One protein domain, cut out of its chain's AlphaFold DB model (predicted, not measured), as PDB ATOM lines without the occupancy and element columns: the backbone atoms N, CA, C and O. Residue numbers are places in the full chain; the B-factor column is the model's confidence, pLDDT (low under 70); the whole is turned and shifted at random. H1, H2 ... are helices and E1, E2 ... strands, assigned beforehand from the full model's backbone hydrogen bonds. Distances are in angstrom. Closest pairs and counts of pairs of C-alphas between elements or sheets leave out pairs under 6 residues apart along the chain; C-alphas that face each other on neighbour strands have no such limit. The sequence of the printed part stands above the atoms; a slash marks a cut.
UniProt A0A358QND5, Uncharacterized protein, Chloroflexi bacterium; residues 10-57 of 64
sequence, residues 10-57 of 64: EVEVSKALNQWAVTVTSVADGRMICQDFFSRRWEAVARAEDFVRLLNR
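AT A GLANCE: This is residues 10 to 57 of the 64 residues of an uncharacterized protein of Chloroflexi bacterium (UniProt A0A358QND5). A strongly twisted sheet of three strands, E1, E2 and E3, has one helix, H1, packed lengthwise over one of its faces, while its other face is bare. The printed part has 48 residues, with three named strands and then one named helix along the chain, E1 E2 E3 H1. The sheet's order is E1, E2, E3, all antiparallel, and the class is mixed, helices and strands. The whole is compact, with a radius of gyration of the C-alphas of 10.5 A, and only just elongated, with spans of 30 by 19 by 11 A.

IN THESE COORDINATES: E1 covers residues 10 to 16 and is 18.2 A from first to last C-alpha; it begins at C-alpha 10, at (40.471, 47.764, -54.407). E2, residues 19 to 26, is the longest strand by residues and measures 22.8 A. E3, residues 32 to 38, measures 17.6 A and ends at C-alpha 38, at (27.249, 44.172, -42.349). H1, residues 41 to 55, measures 21.1 A and ends at C-alpha 55, at (36.127, 56.139, -55.388).

HOW THE PARTS SIT: The three strands form a meander, each strand the antiparallel neighbour of the one before, with E1 and E3 as edge strands and E2 as the inner strand. E1 and E2 are a hairpin, with 155 degrees between their directions. Across this pair N 12 and O 23 are 2.9 A apart and N 21 and O 14 are 2.8 A apart, both within hydrogen-bond range. E2 and E3 are also a hairpin, at 162 degrees. Here N 22 and O 36, 2.8 A apart, and N 36 and O 22, 2.9 A apart, are within hydrogen-bond range. H1 is on the sheet at a height over the sheet of 8.0 A, in an arrangement of two layers, a helix on one face of a sheet. It lies over E2 and runs along the strands, at 13 degrees to E2 on the local plane. The closest C-alphas of E2 and H1 are those of Trp 20 and Arg 41, 5.9 A apart. Those of E1 and H1 are Val 11 and Ala 48, 6.2 A apart, and those of E3 and H1 are Phe 38 and Ala 44, 5.7 A apart. In H1 every O i to N i+4 pair is within hydrogen-bond range.

THE WHOLE: The two C-alphas farthest apart in the domain are those of Leu 17 and Arg 57, at 32.2 A. The first and last printed C-alphas, of Glu 10 and Arg 57, are 13.3 A apart. The links E1 to E2, E2 to E3 and E3 to H1 are tight, with 2, 5 and 2 residues between the elements. The printed part has no cut. The mean pLDDT of the printed part is 89.6, and no printed residue is under 70.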
ATOM      1  N   GLU A  10      40.985  49.128 -54.448       87.31
ATOM      2  CA  GLU A  10      40.471  47.764 -54.407       87.31
ATOM      3  C   GLU A  10      39.478  47.604 -53.253       87.31
ATOM      4  O   GLU A  10      39.653  48.160 -52.168       87.31
ATOM      5  N   VAL A  11      38.411  46.840 -53.498       91.56
ATOM      6  CA  VAL A  11      37.386  46.551 -52.493       91.56
ATOM      7  C   VAL A  11      37.199  45.043 -52.364       91.56
ATOM      8  O   VAL A  11      36.934  44.334 -53.344       91.56
ATOM      9  N   GLU A  12      37.311  44.545 -51.138       92.00
ATOM     10  CA  GLU A  12      37.129  43.140 -50.792       92.00
ATOM     11  C   GLU A  12      35.912  42.953 -49.885       92.00
ATOM     12  O   GLU A  12      35.730  43.676 -48.908       92.00
ATOM     13  N   VAL A  13      35.097  41.941 -50.194       93.94
ATOM     14  CA  VAL A  13      34.021  41.475 -49.316       93.94
ATOM     15  C   VAL A  13      34.383  40.095 -48.789       93.94
ATOM     16  O   VAL A  13      34.444  39.135 -49.562       93.94
ATOM     17  N   SER A  14      34.573  39.985 -47.479       93.44
ATOM     18  CA  SER A  14      34.944  38.738 -46.807       93.44
ATOM     19  C   SER A  14      34.007  38.443 -45.633       93.44
ATOM     20  O   SER A  14      33.351  39.328 -45.082       93.44
ATOM     21  N   LYS A  15      33.872  37.165 -45.268       91.25
ATOM     22  CA  LYS A  15      33.081  36.756 -44.100       91.25
ATOM     23  C   LYS A  15      33.997  36.720 -42.878       91.25
ATOM     24  O   LYS A  15      34.956  35.954 -42.869       91.25
ATOM     25  N   ALA A  16      33.671  37.492 -41.845       89.69
ATOM     26  CA  ALA A  16      34.438  37.583 -40.607       89.69
ATOM     27  C   ALA A  16      33.556  37.234 -39.400       89.69
ATOM     28  O   ALA A  16      32.582  37.931 -39.116       89.69
ATOM     29  N   LEU A  17      33.903  36.154 -38.689       85.50
ATOM     30  CA  LEU A  17      33.162  35.590 -37.548       85.50
ATOM     31  C   LEU A  17      31.692  35.275 -37.890       85.50
ATOM     32  O   LEU A  17      31.377  34.149 -38.266       85.50
ATOM     33  N   ASN A  18      30.812  36.276 -37.812       87.19
ATOM     34  CA  ASN A  18      29.376  36.193 -38.099       87.19
ATOM     35  C   ASN A  18      28.849  37.364 -38.950       87.19
ATOM     36  O   ASN A  18      27.644  37.479 -39.158       87.19
ATOM     37  N   GLN A  19      29.733  38.230 -39.438       92.38
ATOM     38  CA  GLN A  19      29.402  39.415 -40.223       92.38
ATOM     39  C   GLN A  19      30.126  39.384 -41.569       92.38
ATOM     40  O   GLN A  19      31.045  38.593 -41.799       92.38
ATOM     41  N   TRP A  20      29.680  40.239 -42.478       96.00
ATOM     42  CA  TRP A  20      30.329  40.479 -43.757       96.00
ATOM     43  C   TRP A  20      31.118  41.773 -43.666       96.00
ATOM     44  O   TRP A  20      30.538  42.822 -43.406       96.00
ATOM     45  N   ALA A  21      32.428  41.686 -43.850       94.88
ATOM     46  CA  ALA A  21      33.319  42.831 -43.854       94.88
ATOM     47  C   ALA A  21      33.505  43.327 -45.289       94.88
ATOM     48  O   ALA A  21      33.777  42.531 -46.189       94.88
ATOM     49  N   VAL A  22      33.377  44.634 -45.488       95.31
ATOM     50  CA  VAL A  22      33.805  45.342 -46.695       95.31
ATOM     51  C   VAL A  22      35.091  46.063 -46.342       95.31
ATOM     52  O   VAL A  22      35.091  46.890 -45.436       95.31
ATOM     53  N   THR A  23      36.182  45.745 -47.026       94.81
ATOM     54  CA  THR A  23      37.492  46.369 -46.809       94.81
ATOM     55  C   THR A  23      37.892  47.122 -48.065       94.81
ATOM     56  O   THR A  23      37.873  46.545 -49.151       94.81
ATOM     57  N   VAL A  24      38.244  48.397 -47.915       92.44
ATOM     58  CA  VAL A  24      38.732  49.246 -49.005       92.44
ATOM     59  C   VAL A  24      40.225  49.471 -48.820       92.44
ATOM     60  O   VAL A  24      40.660  49.956 -47.772       92.44
ATOM     61  N   THR A  25      41.006  49.148 -49.844       92.19
ATOM     62  CA  THR A  25      42.458  49.323 -49.876       92.19
ATOM     63  C   THR A  25      42.871  50.219 -51.037       92.19
ATOM     64  O   THR A  25      42.324  50.139 -52.135       92.19
ATOM     65  N   SER A  26      43.850  51.088 -50.798       86.62
ATOM     66  CA  SER A  26      44.552  51.798 -51.868       86.62
ATOM     67  C   SER A  26      45.452  50.811 -52.607       86.62
ATOM     68  O   SER A  26      46.197  50.061 -51.977       86.62
ATOM     69  N   VAL A  27      45.392  50.806 -53.937       84.75
ATOM     70  CA  VAL A  27      46.230  49.926 -54.768       84.75
ATOM     71  C   VAL A  27      47.678  50.408 -54.793       84.75
ATOM     72  O   VAL A  27      48.598  49.599 -54.870       84.75
ATOM     73  N   ALA A  28      47.897  51.721 -54.672       81.62
ATOM     74  CA  ALA A  28      49.223  52.325 -54.773       81.62
ATOM     75  C   ALA A  28      50.184  51.868 -53.660       81.62
ATOM     76  O   ALA A  28      51.383  51.732 -53.893       81.62
ATOM     77  N   ASP A  29      49.666  51.649 -52.452       84.44
ATOM     78  CA  ASP A  29      50.449  51.337 -51.250       84.44
ATOM     79  C   ASP A  29      49.896  50.147 -50.444       84.44
ATOM     80  O   ASP A  29      50.450  49.796 -49.402       84.44
ATOM     81  N   GLY A  30      48.808  49.516 -50.899       83.06
ATOM     82  CA  GLY A  30      48.142  48.411 -50.200       83.06
ATOM     83  C   GLY A  30      47.493  48.826 -48.878       83.06
ATOM     84  O   GLY A  30      47.102  47.972 -48.078       83.06
ATOM     85  N   ARG A  31      47.400  50.130 -48.597       88.81
ATOM     86  CA  ARG A  31      46.931  50.626 -47.307       88.81
ATOM     87  C   ARG A  31      45.421  50.473 -47.187       88.81
ATOM     88  O   ARG A  31      44.673  50.917 -48.055       88.81
ATOM     89  N   MET A  32      44.960  49.931 -46.059       90.38
ATOM     90  CA  MET A  32      43.541  49.952 -45.699       90.38
ATOM     91  C   MET A  32      43.086  51.392 -45.438       90.38
ATOM     92  O   MET A  32      43.642  52.087 -44.584       90.38
ATOM     93  N   ILE A  33      42.064  51.823 -46.169       89.38
ATOM     94  CA  ILE A  33      41.456  53.150 -46.037       89.38
ATOM     95  C   ILE A  33      40.300  53.092 -45.049       89.38
ATOM     96  O   ILE A  33      40.223  53.906 -44.132       89.38
ATOM     97  N   CYS A  34      39.412  52.115 -45.223       90.44
ATOM     98  CA  CYS A  34      38.297  51.885 -44.321       90.44
ATOM     99  C   CYS A  34      37.858  50.419 -44.332       90.44
ATOM    100  O   CYS A  34      38.159  49.656 -45.256       90.44
ATOM    101  N   GLN A  35      37.132  50.047 -43.280       93.00
ATOM    102  CA  GLN A  35      36.480  48.756 -43.157       93.00
ATOM    103  C   GLN A  35      35.112  48.935 -42.494       93.00
ATOM    104  O   GLN A  35      35.019  49.561 -41.441       93.00
ATOM    105  N   ASP A  36      34.081  48.358 -43.107       93.81
ATOM    106  CA  ASP A  36      32.703  48.357 -42.608       93.81
ATOM    107  C   ASP A  36      32.183  46.926 -42.434       93.81
ATOM    108  O   ASP A  36      32.595  46.007 -43.146       93.81
ATOM    109  N   PHE A  37      31.238  46.740 -41.509       93.88
ATOM    110  CA  PHE A  37      30.661  45.436 -41.178       93.88
ATOM    111  C   PHE A  37      29.148  45.419 -41.381       93.88
ATOM    112  O   PHE A  37      28.427  46.301 -40.918       93.88
ATOM    113  N   PHE A  38      28.657  44.359 -42.019       94.00
ATOM    114  CA  PHE A  38      27.249  44.172 -42.349       94.00
ATOM    115  C   PHE A  38      26.717  42.843 -41.828       94.00
ATOM    116  O   PHE A  38      27.417  41.827 -41.780       94.00
ATOM    117  N   SER A  39      25.435  42.841 -41.469       93.62
ATOM    118  CA  SER A  39      24.751  41.639 -40.989       93.62
ATOM    119  C   SER A  39      24.431  40.667 -42.129       93.62
ATOM    120  O   SER A  39      24.479  39.449 -41.946       93.62
ATOM    121  N   ARG A  40      24.141  41.187 -43.331       94.69
ATOM    122  CA  ARG A  40      23.753  40.393 -44.502       94.69
ATOM    123  C   ARG A  40      24.767  40.543 -45.632       94.69
ATOM    124  O   ARG A  40      25.290  41.622 -45.885       94.69
ATOM    125  N   ARG A  41      24.981  39.453 -46.379       92.50
ATOM    126  CA  ARG A  41      25.922  39.416 -47.513       92.50
ATOM    127  C   ARG A  41      25.601  40.460 -48.576       92.50
ATOM    128  O   ARG A  41      26.502  41.102 -49.094       92.50
ATOM    129  N   TRP A  42      24.325  40.585 -48.928       94.44
ATOM    130  CA  TRP A  42      23.904  41.459 -50.020       94.44
ATOM    131  C   TRP A  42      24.122  42.941 -49.690       94.44
ATOM    132  O   TRP A  42      24.448  43.701 -50.590       94.44
ATOM    133  N   GLU A  43      24.026  43.334 -48.413       94.75
ATOM    134  CA  GLU A  43      24.311  44.704 -47.957       94.75
ATOM    135  C   GLU A  43      25.793  45.035 -48.151       94.75
ATOM    136  O   GLU A  43      26.127  46.074 -48.717       94.75
ATOM    137  N   ALA A  44      26.677  44.113 -47.752       93.94
ATOM    138  CA  ALA A  44      28.116  44.253 -47.956       93.94
ATOM    139  C   ALA A  44      28.484  44.328 -49.446       93.94
ATOM    140  O   ALA A  44      29.293  45.163 -49.840       93.94
ATOM    141  N   VAL A  45      27.878  43.482 -50.286       92.56
ATOM    142  CA  VAL A  45      28.129  43.489 -51.738       92.56
ATOM    143  C   VAL A  45      27.647  44.791 -52.377       92.56
ATOM    144  O   VAL A  45      28.420  45.421 -53.091       92.56
ATOM    145  N   ALA A  46      26.423  45.234 -52.078       92.56
ATOM    146  CA  ALA A  46      25.893  46.490 -52.603       92.56
ATOM    147  C   ALA A  46      26.775  47.682 -52.202       92.56
ATOM    148  O   ALA A  46      27.116  48.518 -53.035       92.56
ATOM    149  N   ARG A  47      27.227  47.725 -50.939       92.69
ATOM    150  CA  ARG A  47      28.121  48.789 -50.479       92.69
ATOM    151  C   ARG A  47      29.493  48.738 -51.156       92.69
ATOM    152  O   ARG A  47      30.055  49.786 -51.459       92.69
ATOM    153  N   ALA A  48      30.032  47.546 -51.400       91.38
ATOM    154  CA  ALA A  48      31.289  47.399 -52.123       91.38
ATOM    155  C   ALA A  48      31.186  47.933 -53.562       91.38
ATOM    156  O   ALA A  48      32.095  48.623 -54.019       91.38
ATOM    157  N   GLU A  49      30.071  47.679 -54.252       89.94
ATOM    158  CA  GLU A  49      29.811  48.238 -55.584       89.94
ATOM    159  C   GLU A  49      29.721  49.770 -55.563       89.94
ATOM    160  O   GLU A  49      30.296  50.427 -56.434       89.94
ATOM    161  N   ASP A  50      29.066  50.349 -54.552       89.88
ATOM    162  CA  ASP A  50      29.013  51.803 -54.373       89.88
ATOM    163  C   ASP A  50      30.408  52.402 -54.160       89.88
ATOM    164  O   ASP A  50      30.736  53.409 -54.787       89.88
ATOM    165  N   PHE A  51      31.263  51.779 -53.340       87.50
ATOM    166  CA  PHE A  51      32.642  52.243 -53.149       87.50
ATOM    167  C   PHE A  51      33.451  52.187 -54.443       87.50
ATOM    168  O   PHE A  51      34.122  53.163 -54.776       87.50
ATOM    169  N   VAL A  52      33.349  51.093 -55.204       84.62
ATOM    170  CA  VAL A  52      34.019  50.979 -56.508       84.62
ATOM    171  C   VAL A  52      33.557  52.088 -57.452       84.62
ATOM    172  O   VAL A  52      34.388  52.658 -58.155       84.62
ATOM    173  N   ARG A  53      32.260  52.422 -57.462       83.38
ATOM    174  CA  ARG A  53      31.702  53.491 -58.305       83.38
ATOM    175  C   ARG A  53      32.108  54.887 -57.850       83.38
ATOM    176  O   ARG A  53      32.411  55.714 -58.698       83.38
ATOM    177  N   LEU A  54      32.077  55.163 -56.548       83.69
ATOM    178  CA  LEU A  54      32.348  56.489 -55.987       83.69
ATOM    179  C   LEU A  54      33.841  56.825 -56.004       83.69
ATOM    180  O   LEU A  54      34.209  57.915 -56.431       83.69
ATOM    181  N   LEU A  55      34.691  55.898 -55.557       80.00
ATOM    182  CA  LEU A  55      36.127  56.139 -55.388       80.00
ATOM    183  C   LEU A  55      36.892  56.137 -56.710       80.00
ATOM    184  O   LEU A  55      37.904  56.820 -56.833       80.00
ATOM    185  N   ASN A  56      36.407  55.388 -57.701       73.12
ATOM    186  CA  ASN A  56      37.028  55.317 -59.023       73.12
ATOM    187  C   ASN A  56      36.327  56.209 -60.059       73.12
ATOM    188  O   ASN A  56      36.565  56.073 -61.259       73.12
ATOM    189  N   ARG A  57      35.450  57.123 -59.624       70.75
ATOM    190  CA  ARG A  57      34.851  58.112 -60.517       70.75
ATOM    191  C   ARG A  57      35.902  59.169 -60.871       70.75
ATOM    192  O   ARG A  57      36.358  59.897 -59.999       70.75
TER     193      ARG A  57